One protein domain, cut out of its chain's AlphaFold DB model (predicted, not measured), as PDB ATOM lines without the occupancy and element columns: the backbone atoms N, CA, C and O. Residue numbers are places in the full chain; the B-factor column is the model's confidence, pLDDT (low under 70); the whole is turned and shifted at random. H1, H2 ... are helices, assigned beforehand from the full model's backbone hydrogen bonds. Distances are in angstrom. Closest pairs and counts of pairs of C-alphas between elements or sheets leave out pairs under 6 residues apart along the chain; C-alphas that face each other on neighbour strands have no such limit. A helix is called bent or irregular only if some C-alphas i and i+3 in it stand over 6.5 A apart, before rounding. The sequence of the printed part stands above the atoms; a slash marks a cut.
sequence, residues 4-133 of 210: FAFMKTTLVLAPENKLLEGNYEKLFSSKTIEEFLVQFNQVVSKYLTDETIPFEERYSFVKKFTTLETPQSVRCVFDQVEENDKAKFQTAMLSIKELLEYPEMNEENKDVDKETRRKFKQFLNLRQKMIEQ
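This is residues 4 to 133 of the 210 residues of an uncharacterized protein of Entamoeba invadens IP1 (UniProt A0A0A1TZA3). Picture an angular frame of helices with few contacts: H3 and H6 form two separate sides with a gap between them, and the long H7 stands across one end. H4 lies in the middle near H7, H1 and H5 pair side by side away from H7, and little H2 packs on H3. The printed part has 130 residues with seven named helices, H1 to H7 in order, and no named strand: all helix. It is compact, with a radius of gyration of the C-alphas of 15.5 A and spans of 37 by 34 by 24 A.

Find C-alpha 4 at (-31.452, 31.050, 41.716), where H1 begins, residues 4 to 12. Next come H2, residues 24 to 28, and H3, residues 33 to 49, 23.9 A long. H4 is residues 55 to 66, 16.4 A; H5, residues 72 to 78, is irregular, with C-alphas 73 and 76 7.5 A apart. H6, residues 83 to 99, runs 24.3 A, and H7, residues 110 to 131, runs 32.0 A to C-alpha 131 at (-4.322, 38.401, 31.145).

H1 touches H5 at a shallow tilt of 25 degrees, opposite ways; their closest C-alphas, Thr 10 and Val 74, are 6.2 A apart. Residues 36 to 40 of H3 touch H2, closest at the C-alphas of Leu 27 and Phe 36, 6.0 A. At Thr 49 and Leu 124, the closest C-alphas at 6.6 A, H3 touches H7, about perpendicular at 81 degrees. H4 and H6 only just touch, with 3 pairs of C-alphas within 8 A, the closest those of Thr 66 and Lys 97, 5.8 A. H3 and H6 are apart. Every O i to N i+4 pair is within hydrogen-bond range in H1, H2, H3, H4, H6 and H7; H5 has 1 of 3, and 3 of 4 O i to N i+3 pairs.

The two farthest C-alphas, Gln 80 and Gln 133, are 44.4 A apart. The printed part has no cut, and the link from H1 to H2, 11 residues, is long. Look for pLDDT under 70 at residues 13 to 18, 64 to 74, 89 to 116 and 129 to 133 of this model.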
ATOM      1  N   PHE A   4     -32.656  30.851  40.928       79.56
ATOM      2  CA  PHE A   4     -31.452  31.050  41.716       79.56
ATOM      3  C   PHE A   4     -31.121  29.822  42.579       79.56
ATOM      4  O   PHE A   4     -29.989  29.326  42.569       79.56
ATOM      5  N   ALA A   5     -32.123  29.271  43.259       78.19
ATOM      6  CA  ALA A   5     -32.050  28.018  43.993       78.19
ATOM      7  C   ALA A   5     -31.771  26.834  43.059       78.19
ATOM      8  O   ALA A   5     -30.989  25.948  43.416       78.19
ATOM      9  N   PHE A   6     -32.334  26.838  41.846       77.19
ATOM     10  CA  PHE A   6     -32.049  25.818  40.837       77.19
ATOM     11  C   PHE A   6     -30.574  25.803  40.420       77.19
ATOM     12  O   PHE A   6     -29.947  24.741  40.431       77.19
ATOM     13  N   MET A   7     -29.986  26.963  40.111       76.44
ATOM     14  CA  MET A   7     -28.570  27.048  39.732       76.44
ATOM     15  C   MET A   7     -27.648  26.576  40.857       76.44
ATOM     16  O   MET A   7     -26.745  25.776  40.616       76.44
ATOM     17  N   LYS A   8     -27.902  27.008  42.100       78.00
ATOM     18  CA  LYS A   8     -27.142  26.545  43.269       78.00
ATOM     19  C   LYS A   8     -27.252  25.031  43.444       78.00
ATOM     20  O   LYS A   8     -26.235  24.359  43.568       78.00
ATOM     21  N   THR A   9     -28.462  24.477  43.381       75.50
ATOM     22  CA  THR A   9     -28.698  23.030  43.533       75.50
ATOM     23  C   THR A   9     -28.026  22.225  42.419       75.50
ATOM     24  O   THR A   9     -27.426  21.186  42.679       75.50
ATOM     25  N   THR A  10     -28.043  22.738  41.189       72.75
ATOM     26  CA  THR A  10     -27.374  22.118  40.036       72.75
ATOM     27  C   THR A  10     -25.862  22.041  40.230       72.75
ATOM     28  O   THR A  10     -25.261  21.014  39.924       72.75
ATOM     29  N   LEU A  11     -25.244  23.087  40.791       73.81
ATOM     30  CA  LEU A  11     -23.819  23.067  41.125       73.81
ATOM     31  C   LEU A  11     -23.490  22.038  42.212       73.81
ATOM     32  O   LEU A  11     -22.472  21.362  42.103       73.81
ATOM     33  N   VAL A  12     -24.357  21.857  43.217       72.56
ATOM     34  CA  VAL A  12     -24.161  20.814  44.245       72.56
ATOM     35  C   VAL A  12     -24.225  19.411  43.652       72.56
ATOM     36  O   VAL A  12     -23.421  18.548  43.996       72.56
ATOM     37  N   LEU A  13     -25.177  19.188  42.749       66.75
ATOM     38  CA  LEU A  13     -25.442  17.889  42.133       66.75
ATOM     39  C   LEU A  13     -24.488  17.542  40.980       66.75
ATOM     40  O   LEU A  13     -24.580  16.445  40.431       66.75
ATOM     41  N   ALA A  14     -23.546  18.427  40.643       62.97
ATOM     42  CA  ALA A  14     -22.452  18.175  39.708       62.97
ATOM     43  C   ALA A  14     -21.096  18.061  40.450       62.97
ATOM     44  O   ALA A  14     -20.209  18.891  40.236       62.97
ATOM     45  N   PRO A  15     -20.908  17.047  41.321       49.69
ATOM     46  CA  PRO A  15     -19.785  16.955  42.263       49.69
ATOM     47  C   PRO A  15     -18.419  16.686  41.612       49.69
ATOM     48  O   PRO A  15     -17.398  16.779  42.280       49.69
ATOM     49  N   GLU A  16     -18.373  16.369  40.317       54.59
ATOM     50  CA  GLU A  16     -17.134  16.051  39.588       54.59
ATOM     51  C   GLU A  16     -16.351  17.296  39.138       54.59
ATOM     52  O   GLU A  16     -15.326  17.192  38.468       54.59
ATOM     53  N   ASN A  17     -16.839  18.490  39.461       61.53
ATOM     54  CA  ASN A  17     -16.310  19.727  38.917       61.53
ATOM     55  C   ASN A  17     -15.294  20.350  39.885       61.53
ATOM     56  O   ASN A  17     -15.682  21.060  40.818       61.53
ATOM     57  N   LYS A  18     -13.991  20.171  39.611       68.88
ATOM     58  CA  LYS A  18     -12.894  20.916  40.277       68.88
ATOM     59  C   LYS A  18     -13.130  22.434  40.300       68.88
ATOM     60  O   LYS A  18     -12.583  23.137  41.137       68.88
ATOM     61  N   LEU A  19     -14.002  22.941  39.423       73.88
ATOM     62  CA  LEU A  19     -14.565  24.292  39.445       73.88
ATOM     63  C   LEU A  19     -14.957  24.780  40.856       73.88
ATOM     64  O   LEU A  19     -14.729  25.941  41.195       73.88
ATOM     65  N   LEU A  20     -15.569  23.915  41.671       74.81
ATOM     66  CA  LEU A  20     -16.107  24.290  42.981       74.81
ATOM     67  C   LEU A  20     -15.101  24.138  44.130       74.81
ATOM     68  O   LEU A  20     -15.379  24.617  45.235       74.81
ATOM     69  N   GLU A  21     -13.936  23.528  43.890       79.12
ATOM     70  CA  GLU A  21     -12.890  23.374  44.903       79.12
ATOM     71  C   GLU A  21     -12.423  24.753  45.389       79.12
ATOM     72  O   GLU A  21     -11.997  25.607  44.613       79.12
ATOM     73  N   GLY A  22     -12.591  25.014  46.689       78.00
ATOM     74  CA  GLY A  22     -12.258  26.304  47.305       78.00
ATOM     75  C   GLY A  22     -13.182  27.479  46.944       78.00
ATOM     76  O   GLY A  22     -12.995  28.568  47.481       78.00
ATOM     77  N   ASN A  23     -14.193  27.289  46.087       82.94
ATOM     78  CA  ASN A  23     -15.108  28.354  45.640       82.94
ATOM     79  C   ASN A  23     -16.544  28.206  46.169       82.94
ATOM     80  O   ASN A  23     -17.361  29.111  45.984       82.94
ATOM     81  N   TYR A  24     -16.853  27.088  46.832       81.69
ATOM     82  CA  TYR A  24     -18.189  26.763  47.338       81.69
ATOM     83  C   TYR A  24     -18.767  27.863  48.231       81.69
ATOM     84  O   TYR A  24     -19.821  28.417  47.944       81.69
ATOM     85  N   GLU A  25     -18.060  28.237  49.294       81.44
ATOM     86  CA  GLU A  25     -18.568  29.225  50.248       81.44
ATOM     87  C   GLU A  25     -18.842  30.572  49.570       81.44
ATOM     88  O   GLU A  25     -19.901  31.169  49.765       81.44
ATOM     89  N   LYS A  26     -17.942  30.990  48.671       82.12
ATOM     90  CA  LYS A  26     -18.096  32.216  47.889       82.12
ATOM     91  C   LYS A  26     -19.393  32.184  47.073       82.12
ATOM     92  O   LYS A  26     -20.241  33.042  47.287       82.12
ATOM     93  N   LEU A  27     -19.592  31.165  46.235       82.31
ATOM     94  CA  LEU A  27     -20.762  31.062  45.350       82.31
ATOM     95  C   LEU A  27     -22.083  30.860  46.105       82.31
ATOM     96  O   LEU A  27     -23.125  31.377  45.713       82.31
ATOM     97  N   PHE A  28     -22.078  30.094  47.193       85.38
ATOM     98  CA  PHE A  28     -23.314  29.795  47.917       85.38
ATOM     99  C   PHE A  28     -23.716  30.908  48.892       85.38
ATOM    100  O   PHE A  28     -24.909  31.031  49.185       85.38
ATOM    101  N   SER A  29     -22.775  31.768  49.302       85.88
ATOM    102  CA  SER A  29     -23.041  32.956  50.127       85.88
ATOM    103  C   SER A  29     -23.708  34.119  49.379       85.88
ATOM    104  O   SER A  29     -24.223  35.028  50.033       85.88
ATOM    105  N   SER A  30     -23.748  34.100  48.038       86.62
ATOM    106  CA  SER A  30     -24.409  35.151  47.253       86.62
ATOM    107  C   SER A  30     -25.894  35.244  47.620       86.62
ATOM    108  O   SER A  30     -26.571  34.212  47.740       86.62
ATOM    109  N   LYS A  31     -26.409  36.466  47.777       84.75
ATOM    110  CA  LYS A  31     -27.794  36.726  48.197       84.75
ATOM    111  C   LYS A  31     -28.727  36.968  47.021       84.75
ATOM    112  O   LYS A  31     -29.925  36.739  47.161       84.75
ATOM    113  N   THR A  32     -28.186  37.393  45.882       80.56
ATOM    114  CA  THR A  32     -28.954  37.614  44.654       80.56
ATOM    115  C   THR A  32     -28.403  36.806  43.483       80.56
ATOM    116  O   THR A  32     -27.271  36.308  43.514       80.56
ATOM    117  N   ILE A  33     -29.219  36.677  42.435       73.81
ATOM    118  CA  ILE A  33     -28.837  35.977  41.209       73.81
ATOM    119  C   ILE A  33     -27.717  36.716  40.466       73.81
ATOM    120  O   ILE A  33     -26.823  36.081  39.921       73.81
ATOM    121  N   GLU A  34     -27.707  38.046  40.497       75.44
ATOM    122  CA  GLU A  34     -26.688  38.881  39.863       75.44
ATOM    123  C   GLU A  34     -25.332  38.714  40.550       75.44
ATOM    124  O   GLU A  34     -24.328  38.472  39.880       75.44
ATOM    125  N   GLU A  35     -25.301  38.778  41.887       75.00
ATOM    126  CA  GLU A  35     -24.088  38.525  42.674       75.00
ATOM    127  C   GLU A  35     -23.514  37.142  42.364       75.00
ATOM    128  O   GLU A  35     -22.309  36.986  42.150       75.00
ATOM    129  N   PHE A  36     -24.395  36.145  42.293       81.31
ATOM    130  CA  PHE A  36     -24.021  34.787  41.949       81.31
ATOM    131  C   PHE A  36     -23.461  34.687  40.537       81.31
ATOM    132  O   PHE A  36     -22.401  34.099  40.366       81.31
ATOM    133  N   LEU A  37     -24.106  35.280  39.530       75.56
ATOM    134  CA  LEU A  37     -23.630  35.244  38.145       75.56
ATOM    135  C   LEU A  37     -22.258  35.910  37.996       75.56
ATOM    136  O   LEU A  37     -21.390  35.375  37.306       75.56
ATOM    137  N   VAL A  38     -22.021  37.034  38.680       72.19
ATOM    138  CA  VAL A  38     -20.715  37.711  38.684       72.19
ATOM    139  C   VAL A  38     -19.641  36.812  39.297       72.19
ATOM    140  O   VAL A  38     -18.576  36.621  38.705       72.19
ATOM    141  N   GLN A  39     -19.905  36.232  40.469       79.19
ATOM    142  CA  GLN A  39     -18.947  35.351  41.137       79.19
ATOM    143  C   GLN A  39     -18.734  34.047  40.363       79.19
ATOM    144  O   GLN A  39     -17.597  33.601  40.217       79.19
ATOM    145  N   PHE A  40     -19.799  33.469  39.818       79.56
ATOM    146  CA  PHE A  40     -19.761  32.266  38.999       79.56
ATOM    147  C   PHE A  40     -18.930  32.486  37.739       79.56
ATOM    148  O   PHE A  40     -18.049  31.682  37.450       79.56
ATOM    149  N   ASN A  41     -19.099  33.621  37.053       76.56
ATOM    150  CA  ASN A  41     -18.276  33.986  35.902       76.56
ATOM    151  C   ASN A  41     -16.783  34.082  36.267       76.56
ATOM    152  O   ASN A  41     -15.933  33.572  35.542       76.56
ATOM    153  N   GLN A  42     -16.440  34.666  37.421       76.94
ATOM    154  CA  GLN A  42     -15.047  34.700  37.889       76.94
ATOM    155  C   GLN A  42     -14.480  33.294  38.127       76.94
ATOM    156  O   GLN A  42     -13.345  33.016  37.741       76.94
ATOM    157  N   VAL A  43     -15.259  32.416  38.762       81.81
ATOM    158  CA  VAL A  43     -14.847  31.041  39.083       81.81
ATOM    159  C   VAL A  43     -14.677  30.213  37.807       81.81
ATOM    160  O   VAL A  43     -13.626  29.608  37.609       81.81
ATOM    161  N   VAL A  44     -15.652  30.270  36.896       80.25
ATOM    162  CA  VAL A  44     -15.580  29.628  35.575       80.25
ATOM    163  C   VAL A  44     -14.401  30.162  34.776       80.25
ATOM    164  O   VAL A  44     -13.646  29.376  34.212       80.25
ATOM    165  N   SER A  45     -14.182  31.477  34.764       76.75
ATOM    166  CA  SER A  45     -13.048  32.060  34.050       76.75
ATOM    167  C   SER A  45     -11.721  31.509  34.560       76.75
ATOM    168  O   SER A  45     -10.893  31.137  33.737       76.75
ATOM    169  N   LYS A  46     -11.525  31.431  35.884       79.44
ATOM    170  CA  LYS A  46     -10.300  30.871  36.475       79.44
ATOM    171  C   LYS A  46     -10.121  29.403  36.113       79.44
ATOM    172  O   LYS A  46      -9.046  29.029  35.664       79.44
ATOM    173  N   TYR A  47     -11.181  28.606  36.244       83.50
ATOM    174  CA  TYR A  47     -11.172  27.186  35.896       83.50
ATOM    175  C   TYR A  47     -10.807  26.944  34.425       83.50
ATOM    176  O   TYR A  47      -9.997  26.076  34.118       83.50
ATOM    177  N   LEU A  48     -11.355  27.736  33.498       80.06
ATOM    178  CA  LEU A  48     -11.051  27.597  32.071       80.06
ATOM    179  C   LEU A  48      -9.604  27.991  31.735       80.06
ATOM    180  O   LEU A  48      -9.006  27.405  30.831       80.06
ATOM    181  N   THR A  49      -9.026  28.956  32.449       77.62
ATOM    182  CA  THR A  49      -7.643  29.409  32.224       77.62
ATOM    183  C   THR A  49      -6.594  28.614  33.000       77.62
ATOM    184  O   THR A  49      -5.413  28.759  32.713       77.62
ATOM    185  N   ASP A  50      -6.992  27.771  33.954       83.31
ATOM    186  CA  ASP A  50      -6.059  26.977  34.751       83.31
ATOM    187  C   ASP A  50      -5.399  25.877  33.901       83.31
ATOM    188  O   ASP A  50      -6.053  24.962  33.389       83.31
ATOM    189  N   GLU A  51      -4.082  25.979  33.723       81.94
ATOM    190  CA  GLU A  51      -3.290  25.027  32.943       81.94
ATOM    191  C   GLU A  51      -3.084  23.685  33.654       81.94
ATOM    192  O   GLU A  51      -2.819  22.683  32.987       81.94
ATOM    193  N   THR A  52      -3.259  23.630  34.980       85.06
ATOM    194  CA  THR A  52      -3.195  22.375  35.748       85.06
ATOM    195  C   THR A  52      -4.381  21.457  35.446       85.06
ATOM    196  O   THR A  52      -4.308  20.244  35.657       85.06
ATOM    197  N   ILE A  53      -5.463  22.017  34.898       83.88
ATOM    198  CA  ILE A  53      -6.666  21.285  34.516       83.88
ATOM    199  C   ILE A  53      -6.539  20.829  33.050       83.88
ATOM    200  O   ILE A  53      -6.311  21.653  32.150       83.88
ATOM    201  N   PRO A  54      -6.708  19.526  32.752       86.75
ATOM    202  CA  PRO A  54      -6.607  19.010  31.391       86.75
ATOM    203  C   PRO A  54      -7.531  19.741  30.409       86.75
ATOM    204  O   PRO A  54      -8.674  20.070  30.727       86.75
ATOM    205  N   PHE A  55      -7.047  19.964  29.183       83.56
ATOM    206  CA  PHE A  55      -7.821  20.634  28.131       83.56
ATOM    207  C   PHE A  55      -9.174  19.954  27.880       83.56
ATOM    208  O   PHE A  55     -10.186  20.639  27.775       83.56
ATOM    209  N   GLU A  56      -9.202  18.618  27.824       83.06
ATOM    210  CA  GLU A  56     -10.439  17.855  27.603       83.06
ATOM    211  C   GLU A  56     -11.461  18.050  28.725       83.06
ATOM    212  O   GLU A  56     -12.658  18.086  28.457       83.06
ATOM    213  N   GLU A  57     -11.001  18.223  29.966       81.38
ATOM    214  CA  GLU A  57     -11.871  18.465  31.120       81.38
ATOM    215  C   GLU A  57     -12.552  19.839  30.981       81.38
ATOM    216  O   GLU A  57     -13.780  19.947  31.008       81.38
ATOM    217  N   ARG A  58     -11.761  20.877  30.679       81.06
ATOM    218  CA  ARG A  58     -12.250  22.246  30.445       81.06
ATOM    219  C   ARG A  58     -13.144  22.354  29.208       81.06
ATOM    220  O   ARG A  58     -14.162  23.041  29.235       81.06
ATOM    221  N   TYR A  59     -12.788  21.664  28.127       79.06
ATOM    222  CA  TYR A  59     -13.581  21.627  26.900       79.06
ATOM    223  C   TYR A  59     -14.909  20.892  27.110       79.06
ATOM    224  O   TYR A  59     -15.948  21.376  26.669       79.06
ATOM    225  N   SER A  60     -14.903  19.762  27.829       76.88
ATOM    226  CA  SER A  60     -16.118  19.022  28.186       76.88
ATOM    227  C   SER A  60     -17.072  19.877  29.017       76.88
ATOM    228  O   SER A  60     -18.274  19.883  28.752       76.88
ATOM    229  N   PHE A  61     -16.542  20.659  29.964       76.19
ATOM    230  CA  PHE A  61     -17.327  21.626  30.725       76.19
ATOM    231  C   PHE A  61     -18.049  22.617  29.804       76.19
ATOM    232  O   PHE A  61     -19.272  22.715  29.854       76.19
ATOM    233  N   VAL A  62     -17.325  23.295  28.908       73.00
ATOM    234  CA  VAL A  62     -17.938  24.245  27.961       73.00
ATOM    235  C   VAL A  62     -18.949  23.545  27.058       73.00
ATOM    236  O   VAL A  62     -20.061  24.038  26.895       73.00
ATOM    237  N   LYS A  63     -18.613  22.359  26.539       71.19
ATOM    238  CA  LYS A  63     -19.501  21.577  25.675       71.19
ATOM    239  C   LYS A  63     -20.838  21.280  26.358       71.19
ATOM    240  O   LYS A  63     -21.873  21.548  25.756       71.19
ATOM    241  N   LYS A  64     -20.821  20.839  27.623       69.56
ATOM    242  CA  LYS A  64     -22.029  20.594  28.434       69.56
ATOM    243  C   LYS A  64     -22.890  21.847  28.619       69.56
ATOM    244  O   LYS A  64     -24.109  21.747  28.613       69.56
ATOM    245  N   PHE A  65     -22.277  23.023  28.758       63.69
ATOM    246  CA  PHE A  65     -23.021  24.286  28.813       63.69
ATOM    247  C   PHE A  65     -23.611  24.672  27.451       63.69
ATOM    248  O   PHE A  65     -24.714  25.202  27.399       63.69
ATOM    249  N   THR A  66     -22.915  24.388  26.348       57.66
ATOM    250  CA  THR A  66     -23.367  24.752  24.993       57.66
ATOM    251  C   THR A  66     -24.413  23.823  24.387       57.66
ATOM    252  O   THR A  66     -25.170  24.260  23.524       57.66
ATOM    253  N   THR A  67     -24.485  22.558  24.814       57.84
ATOM    254  CA  THR A  67     -25.493  21.611  24.308       57.84
ATOM    255  C   THR A  67     -26.891  21.887  24.858       57.84
ATOM    256  O   THR A  67     -27.851  21.315  24.359       57.84
ATOM    257  N   LEU A  68     -27.031  22.805  25.825       56.44
ATOM    258  CA  LEU A  68     -28.297  23.260  26.423       56.44
ATOM    259  C   LEU A  68     -29.186  22.152  27.006       56.44
ATOM    260  O   LEU A  68     -30.326  22.415  27.392       56.44
ATOM    261  N   GLU A  69     -28.687  20.925  27.103       56.66
ATOM    262  CA  GLU A  69     -29.428  19.837  27.709       56.66
ATOM    263  C   GLU A  69     -29.293  19.929  29.221       56.66
ATOM    264  O   GLU A  69     -28.194  19.835  29.770       56.66
ATOM    265  N   THR A  70     -30.425  20.087  29.906       61.28
ATOM    266  CA  THR A  70     -30.494  19.870  31.348       61.28
ATOM    267  C   THR A  70     -29.971  18.459  31.624       61.28
ATOM    268  O   THR A  70     -30.604  17.495  31.174       61.28
ATOM    269  N   PRO A  71     -28.844  18.297  32.348       64.31
ATOM    270  CA  PRO A  71     -28.306  16.974  32.614       64.31
ATOM    271  C   PRO A  71     -29.381  16.097  33.254       64.31
ATOM    272  O   PRO A  71     -30.122  16.554  34.128       64.31
ATOM    273  N   GLN A  72     -29.472  14.828  32.845       66.62
ATOM    274  CA  GLN A  72     -30.475  13.907  33.396       66.62
ATOM    275  C   GLN A  72     -30.422  13.844  34.931       66.62
ATOM    276  O   GLN A  72     -31.464  13.728  35.573       66.62
ATOM    277  N   SER A  73     -29.229  14.007  35.512       63.69
ATOM    278  CA  SER A  73     -28.993  14.048  36.958       63.69
ATOM    279  C   SER A  73     -29.691  15.200  37.689       63.69
ATOM    280  O   SER A  73     -29.951  15.078  38.882       63.69
ATOM    281  N   VAL A  74     -30.022  16.297  37.001       68.19
ATOM    282  CA  VAL A  74     -30.688  17.474  37.592       68.19
ATOM    283  C   VAL A  74     -32.076  17.733  37.008       68.19
ATOM    284  O   VAL A  74     -32.747  18.685  37.403       68.19
ATOM    285  N   ARG A  75     -32.551  16.864  36.109       73.12
ATOM    286  CA  ARG A  75     -33.849  16.999  35.434       73.12
ATOM    287  C   ARG A  75     -35.023  17.018  36.412       73.12
ATOM    288  O   ARG A  75     -35.886  17.879  36.305       73.12
ATOM    289  N   CYS A  76     -34.992  16.155  37.428       73.88
ATOM    290  CA  CYS A  76     -36.012  16.129  38.478       73.88
ATOM    291  C   CYS A  76     -36.082  17.437  39.285       73.88
ATOM    292  O   CYS A  76     -37.154  17.806  39.756       73.88
ATOM    293  N   VAL A  77     -34.958  18.145  39.431       73.50
ATOM    294  CA  VAL A  77     -34.889  19.445  40.109       73.50
ATOM    295  C   VAL A  77     -35.342  20.562  39.169       73.50
ATOM    296  O   VAL A  77     -36.070  21.458  39.586       73.50
ATOM    297  N   PHE A  78     -34.973  20.487  37.887       74.75
ATOM    298  CA  PHE A  78     -35.425  21.428  36.862       74.75
ATOM    299  C   PHE A  78     -36.948  21.421  36.704       74.75
ATOM    300  O   PHE A  78     -37.559  22.480  36.581       74.75
ATOM    301  N   ASP A  79     -37.584  20.252  36.791       79.00
ATOM    302  CA  ASP A  79     -39.041  20.129  36.700       79.00
ATOM    303  C   ASP A  79     -39.771  20.883  37.830       79.00
ATOM    304  O   ASP A  79     -40.902  21.330  37.629       79.00
ATOM    305  N   GLN A  80     -39.105  21.105  38.971       79.56
ATOM    306  CA  GLN A  80     -39.622  21.869  40.115       79.56
ATOM    307  C   GLN A  80     -39.461  23.393  39.972       79.56
ATOM    308  O   GLN A  80     -39.901  24.141  40.855       79.56
ATOM    309  N   VAL A  81     -38.812  23.874  38.908       79.25
ATOM    310  CA  VAL A  81     -38.666  25.310  38.626       79.25
ATOM    311  C   VAL A  81     -39.992  25.883  38.124       79.25
ATOM    312  O   VAL A  81     -40.762  25.200  37.452       79.25
ATOM    313  N   GLU A  82     -40.292  27.132  38.467       83.50
ATOM    314  CA  GLU A  82     -41.491  27.803  37.952       83.50
ATOM    315  C   GLU A  82     -41.423  27.969  36.424       83.50
ATOM    316  O   GLU A  82     -40.369  28.285  35.878       83.50
ATOM    317  N   GLU A  83     -42.546  27.796  35.717       79.31
ATOM    318  CA  GLU A  83     -42.582  27.843  34.241       79.31
ATOM    319  C   GLU A  83     -42.024  29.152  33.658       79.31
ATOM    320  O   GLU A  83     -41.270  29.140  32.684       79.31
ATOM    321  N   ASN A  84     -42.303  30.286  34.307       79.31
ATOM    322  CA  ASN A  84     -41.757  31.583  33.899       79.31
ATOM    323  C   ASN A  84     -40.226  31.637  34.004       79.31
ATOM    324  O   ASN A  84     -39.568  32.280  33.188       79.31
ATOM    325  N   ASP A  85     -39.649  30.965  34.996       75.94
ATOM    326  CA  ASP A  85     -38.207  30.929  35.213       75.94
ATOM    327  C   ASP A  85     -37.519  29.874  34.339       75.94
ATOM    328  O   ASP A  85     -36.403  30.109  33.874       75.94
ATOM    329  N   LYS A  86     -38.205  28.771  34.009       73.62
ATOM    330  CA  LYS A  86     -37.764  27.820  32.975       73.62
ATOM    331  C   LYS A  86     -37.625  28.507  31.618       73.62
ATOM    332  O   LYS A  86     -36.595  28.346  30.965       73.62
ATOM    333  N   ALA A  87     -38.611  29.315  31.223       73.00
ATOM    334  CA  ALA A  87     -38.574  30.067  29.970       73.00
ATOM    335  C   ALA A  87     -37.414  31.079  29.935       73.00
ATOM    336  O   ALA A  87     -36.697  31.168  28.935       73.00
ATOM    337  N   LYS A  88     -37.165  31.796  31.041       71.75
ATOM    338  CA  LYS A  88     -36.010  32.704  31.166       71.75
ATOM    339  C   LYS A  88     -34.683  31.957  31.086       71.75
ATOM    340  O   LYS A  88     -33.779  32.418  30.397       71.75
ATOM    341  N   PHE A  89     -34.567  30.810  31.753       69.75
ATOM    342  CA  PHE A  89     -33.369  29.976  31.700       69.75
ATOM    343  C   PHE A  89     -33.101  29.481  30.280       69.75
ATOM    344  O   PHE A  89     -32.008  29.685  29.764       69.75
ATOM    345  N   GLN A  90     -34.104  28.914  29.609       69.88
ATOM    346  CA  GLN A  90     -33.986  28.467  28.219       69.88
ATOM    347  C   GLN A  90     -33.599  29.615  27.281       69.88
ATOM    348  O   GLN A  90     -32.716  29.445  26.447       69.88
ATOM    349  N   THR A  91     -34.196  30.796  27.460       67.19
ATOM    350  CA  THR A  91     -33.849  31.998  26.687       67.19
ATOM    351  C   THR A  91     -32.398  32.420  26.929       67.19
ATOM    352  O   THR A  91     -31.659  32.629  25.973       67.19
ATOM    353  N   ALA A  92     -31.952  32.484  28.188       64.88
ATOM    354  CA  ALA A  92     -30.571  32.831  28.528       64.88
ATOM    355  C   ALA A  92     -29.567  31.820  27.951       64.88
ATOM    356  O   ALA A  92     -28.529  32.203  27.415       64.88
ATOM    357  N   MET A  93     -29.900  30.531  28.011       65.25
ATOM    358  CA  MET A  93     -29.103  29.457  27.430       65.25
ATOM    359  C   MET A  93     -29.021  29.578  25.898       65.25
ATOM    360  O   MET A  93     -27.928  29.498  25.337       65.25
ATOM    361  N   LEU A  94     -30.137  29.857  25.214       63.81
ATOM    362  CA  LEU A  94     -30.158  30.122  23.769       63.81
ATOM    363  C   LEU A  94     -29.278  31.322  23.392       63.81
ATOM    364  O   LEU A  94     -28.462  31.207  22.480       63.81
ATOM    365  N   SER A  95     -29.354  32.426  24.139       55.38
ATOM    366  CA  SER A  95     -28.500  33.598  23.906       55.38
ATOM    367  C   SER A  95     -27.011  33.290  24.090       55.38
ATOM    368  O   SER A  95     -26.183  33.800  23.342       55.38
ATOM    369  N   ILE A  96     -26.641  32.429  25.044       57.44
ATOM    370  CA  ILE A  96     -25.249  31.975  25.213       57.44
ATOM    371  C   ILE A  96     -24.800  31.129  24.011       57.44
ATOM    372  O   ILE A  96     -23.675  31.289  23.538       57.44
ATOM    373  N   LYS A  97     -25.669  30.255  23.489       60.00
ATOM    374  CA  LYS A  97     -25.384  29.443  22.294       60.00
ATOM    375  C   LYS A  97     -25.135  30.317  21.060       60.00
ATOM    376  O   LYS A  97     -24.189  30.059  20.317       60.00
ATOM    377  N   GLU A  98     -25.939  31.363  20.877       54.72
ATOM    378  CA  GLU A  98     -25.768  32.355  19.808       54.72
ATOM    379  C   GLU A  98     -24.471  33.161  19.976       54.72
ATOM    380  O   GLU A  98     -23.712  33.316  19.021       54.72
ATOM    381  N   LEU A  99     -24.169  33.612  21.199       45.81
ATOM    382  CA  LEU A  99     -22.999  34.443  21.505       45.81
ATOM    383  C   LEU A  99     -21.669  33.695  21.344       45.81
ATOM    384  O   LEU A  99     -20.643  34.304  21.051       45.81
ATOM    385  N   LEU A 100     -21.678  32.372  21.502       51.34
ATOM    386  CA  LEU A 100     -20.509  31.529  21.258       51.34
ATOM    387  C   LEU A 100     -20.332  31.153  19.771       51.34
ATOM    388  O   LEU A 100     -19.389  30.429  19.446       51.34
ATOM    389  N   GLU A 101     -21.203  31.631  18.870       53.12
ATOM    390  CA  GLU A 101     -21.247  31.256  17.448       53.12
ATOM    391  C   GLU A 101     -21.134  29.737  17.241       53.12
ATOM    392  O   GLU A 101     -20.395  29.260  16.364       53.12
ATOM    393  N   TYR A 102     -21.784  28.947  18.096       49.16
ATOM    394  CA  TYR A 102     -21.766  27.501  17.935       49.16
ATOM    395  C   TYR A 102     -22.688  27.154  16.763       49.16
ATOM    396  O   TYR A 102     -23.900  27.354  16.886       49.16
ATOM    397  N   PRO A 103     -22.170  26.626  15.633       46.47
ATOM    398  CA  PRO A 103     -23.043  25.955  14.684       46.47
ATOM    399  C   PRO A 103     -23.763  24.840  15.443       46.47
ATOM    400  O   PRO A 103     -23.184  24.251  16.360       46.47
ATOM    401  N   GLU A 104     -25.029  24.598  15.109       47.44
ATOM    402  CA  GLU A 104     -25.844  23.564  15.743       47.44
ATOM    403  C   GLU A 104     -25.022  22.282  15.920       47.44
ATOM    404  O   GLU A 104     -24.589  21.655  14.951       47.44
ATOM    405  N   MET A 105     -24.730  21.956  17.184       44.53
ATOM    406  CA  MET A 105     -24.003  20.762  17.599       44.53
ATOM    407  C   MET A 105     -24.881  19.541  17.318       44.53
ATOM    408  O   MET A 105     -25.472  18.966  18.225       44.53
ATOM    409  N   ASN A 106     -24.991  19.153  16.052       42.84
ATOM    410  CA  ASN A 106     -25.476  17.832  15.697       42.84
ATOM    411  C   ASN A 106     -24.327  16.863  15.989       42.84
ATOM    412  O   ASN A 106     -23.269  16.933  15.355       42.84
ATOM    413  N   GLU A 107     -24.527  15.991  16.978       46.78
ATOM    414  CA  GLU A 107     -23.528  15.052  17.513       46.78
ATOM    415  C   GLU A 107     -22.898  14.124  16.453       46.78
ATOM    416  O   GLU A 107     -21.868  13.500  16.702       46.78
ATOM    417  N   GLU A 108     -23.463  14.070  15.247       47.47
ATOM    418  CA  GLU A 108     -23.025  13.192  14.163       47.47
ATOM    419  C   GLU A 108     -21.874  13.747  13.301       47.47
ATOM    420  O   GLU A 108     -21.238  12.983  12.573       47.47
ATOM    421  N   ASN A 109     -21.526  15.038  13.398       49.31
ATOM    422  CA  ASN A 109     -20.473  15.623  12.559       49.31
ATOM    423  C   ASN A 109     -19.123  15.752  13.284       49.31
ATOM    424  O   ASN A 109     -18.852  16.722  13.993       49.31
ATOM    425  N   LYS A 110     -18.206  14.812  13.011       52.75
ATOM    426  CA  LYS A 110     -16.799  14.858  13.471       52.75
ATOM    427  C   LYS A 110     -16.063  16.153  13.095       52.75
ATOM    428  O   LYS A 110     -15.118  16.535  13.786       52.75
ATOM    429  N   ASP A 111     -16.485  16.830  12.030       56.06
ATOM    430  CA  ASP A 111     -15.894  18.101  11.602       56.06
ATOM    431  C   ASP A 111     -16.389  19.304  12.429       56.06
ATOM    432  O   ASP A 111     -15.633  20.256  12.628       56.06
ATOM    433  N   VAL A 112     -17.586  19.225  13.024       57.94
ATOM    434  CA  VAL A 112     -18.126  20.256  13.933       57.94
ATOM    435  C   VAL A 112     -17.395  20.238  15.281       57.94
ATOM    436  O   VAL A 112     -17.066  21.299  15.815       57.94
ATOM    437  N   ASP A 113     -17.039  19.062  15.813       67.31
ATOM    438  CA  ASP A 113     -16.265  18.969  17.066       67.31
ATOM    439  C   ASP A 113     -14.830  19.503  16.894       67.31
ATOM    440  O   ASP A 113     -14.312  20.186  17.778       67.31
ATOM    441  N   LYS A 114     -14.197  19.290  15.729       69.31
ATOM    442  CA  LYS A 114     -12.882  19.881  15.415       69.31
ATOM    443  C   LYS A 114     -12.927  21.405  15.370       69.31
ATOM    444  O   LYS A 114     -12.052  22.058  15.944       69.31
ATOM    445  N   GLU A 115     -13.929  21.965  14.703       68.19
ATOM    446  CA  GLU A 115     -14.096  23.413  14.598       68.19
ATOM    447  C   GLU A 115     -14.393  24.040  15.965       68.19
ATOM    448  O   GLU A 115     -13.798  25.049  16.343       68.19
ATOM    449  N   THR A 116     -15.215  23.378  16.774       69.19
ATOM    450  CA  THR A 116     -15.509  23.814  18.141       69.19
ATOM    451  C   THR A 116     -14.261  23.797  19.027       69.19
ATOM    452  O   THR A 116     -13.975  24.769  19.728       69.19
ATOM    453  N   ARG A 117     -13.453  22.733  18.963       77.38
ATOM    454  CA  ARG A 117     -12.159  22.659  19.664       77.38
ATOM    455  C   ARG A 117     -11.216  23.777  19.233       77.38
ATOM    456  O   ARG A 117     -10.518  24.348  20.073       77.38
ATOM    457  N   ARG A 118     -11.199  24.116  17.938       76.56
ATOM    458  CA  ARG A 118     -10.413  25.232  17.394       76.56
ATOM    459  C   ARG A 118     -10.873  26.566  17.980       76.56
ATOM    460  O   ARG A 118     -10.026  27.312  18.473       76.56
ATOM    461  N   LYS A 119     -12.183  26.838  17.987       72.50
ATOM    462  CA  LYS A 119     -12.769  28.045  18.596       72.50
ATOM    463  C   LYS A 119     -12.478  28.122  20.096       72.50
ATOM    464  O   LYS A 119     -12.023  29.158  20.573       72.50
ATOM    465  N   PHE A 120     -12.621  27.019  20.831       79.25
ATOM    466  CA  PHE A 120     -12.299  26.981  22.259       79.25
ATOM    467  C   PHE A 120     -10.813  27.266  22.525       79.25
ATOM    468  O   PHE A 120     -10.473  28.071  23.390       79.25
ATOM    469  N   LYS A 121      -9.904  26.696  21.724       79.94
ATOM    470  CA  LYS A 121      -8.469  27.000  21.814       79.94
ATOM    471  C   LYS A 121      -8.167  28.471  21.499       79.94
ATOM    472  O   LYS A 121      -7.323  29.074  22.157       79.94
ATOM    473  N   GLN A 122      -8.853  29.066  20.521       74.19
ATOM    474  CA  GLN A 122      -8.739  30.499  20.231       74.19
ATOM    475  C   GLN A 122      -9.238  31.360  21.391       74.19
ATOM    476  O   GLN A 122      -8.554  32.313  21.755       74.19
ATOM    477  N   PHE A 123     -10.371  31.000  22.000       77.19
ATOM    478  CA  PHE A 123     -10.900  31.663  23.188       77.19
ATOM    479  C   PHE A 123      -9.893  31.641  24.343       77.19
ATOM    480  O   PHE A 123      -9.584  32.697  24.893       77.19
ATOM    481  N   LEU A 124      -9.319  30.474  24.660       80.12
ATOM    482  CA  LEU A 124      -8.297  30.354  25.706       80.12
ATOM    483  C   LEU A 124      -7.067  31.218  25.399       80.12
ATOM    484  O   LEU A 124      -6.609  31.958  26.264       80.12
ATOM    485  N   ASN A 125      -6.583  31.201  24.155       74.19
ATOM    486  CA  ASN A 125      -5.456  32.035  23.734       74.19
ATOM    487  C   ASN A 125      -5.766  33.538  23.819       74.19
ATOM    488  O   ASN A 125      -4.894  34.329  24.170       74.19
ATOM    489  N   LEU A 126      -6.984  33.955  23.467       72.12
ATOM    490  CA  LEU A 126      -7.412  35.350  23.564       72.12
ATOM    491  C   LEU A 126      -7.491  35.791  25.031       72.12
ATOM    492  O   LEU A 126      -6.994  36.858  25.375       72.12
ATOM    493  N   ARG A 127      -8.051  34.941  25.898       71.62
ATOM    494  CA  ARG A 127      -8.091  35.144  27.351       71.62
ATOM    495  C   ARG A 127      -6.695  35.275  27.940       71.62
ATOM    496  O   ARG A 127      -6.447  36.225  28.671       71.62
ATOM    497  N   GLN A 128      -5.790  34.373  27.576       71.50
ATOM    498  CA  GLN A 128      -4.400  34.419  28.012       71.50
ATOM    499  C   GLN A 128      -3.732  35.726  27.570       71.50
ATOM    500  O   GLN A 128      -3.145  36.421  28.387       71.50
ATOM    501  N   LYS A 129      -3.934  36.147  26.314       68.19
ATOM    502  CA  LYS A 129      -3.451  37.445  25.818       68.19
ATOM    503  C   LYS A 129      -4.033  38.641  26.570       68.19
ATOM    504  O   LYS A 129      -3.336  39.640  26.694       68.19
ATOM    505  N   MET A 130      -5.285  38.574  27.022       67.25
ATOM    506  CA  MET A 130      -5.907  39.621  27.843       67.25
ATOM    507  C   MET A 130      -5.356  39.643  29.271       67.25
ATOM    508  O   MET A 130      -5.241  40.715  29.844       67.25
ATOM    509  N   ILE A 131      -4.992  38.490  29.836       65.31
ATOM    510  CA  ILE A 131      -4.322  38.401  31.145       65.31
ATOM    511  C   ILE A 131      -2.861  38.876  31.040       65.31
ATOM    512  O   ILE A 131      -2.347  39.522  31.943       65.31
ATOM    513  N   GLU A 132      -2.195  38.594  29.919       64.94
ATOM    514  CA  GLU A 132      -0.833  39.054  29.595       64.94
ATOM    515  C   GLU A 132      -0.781  40.504  29.079       64.94
ATOM    516  O   GLU A 132       0.298  41.066  28.830       64.94
ATOM    517  N   GLN A 133      -1.933  41.135  28.852       59.94
ATOM    518  CA  GLN A 133      -1.982  42.581  28.730       59.94
ATOM    519  C   GLN A 133      -1.710  43.130  30.126       59.94
ATOM    520  O   GLN A 133      -2.525  42.950  31.018       59.94
TER     521      GLN A 133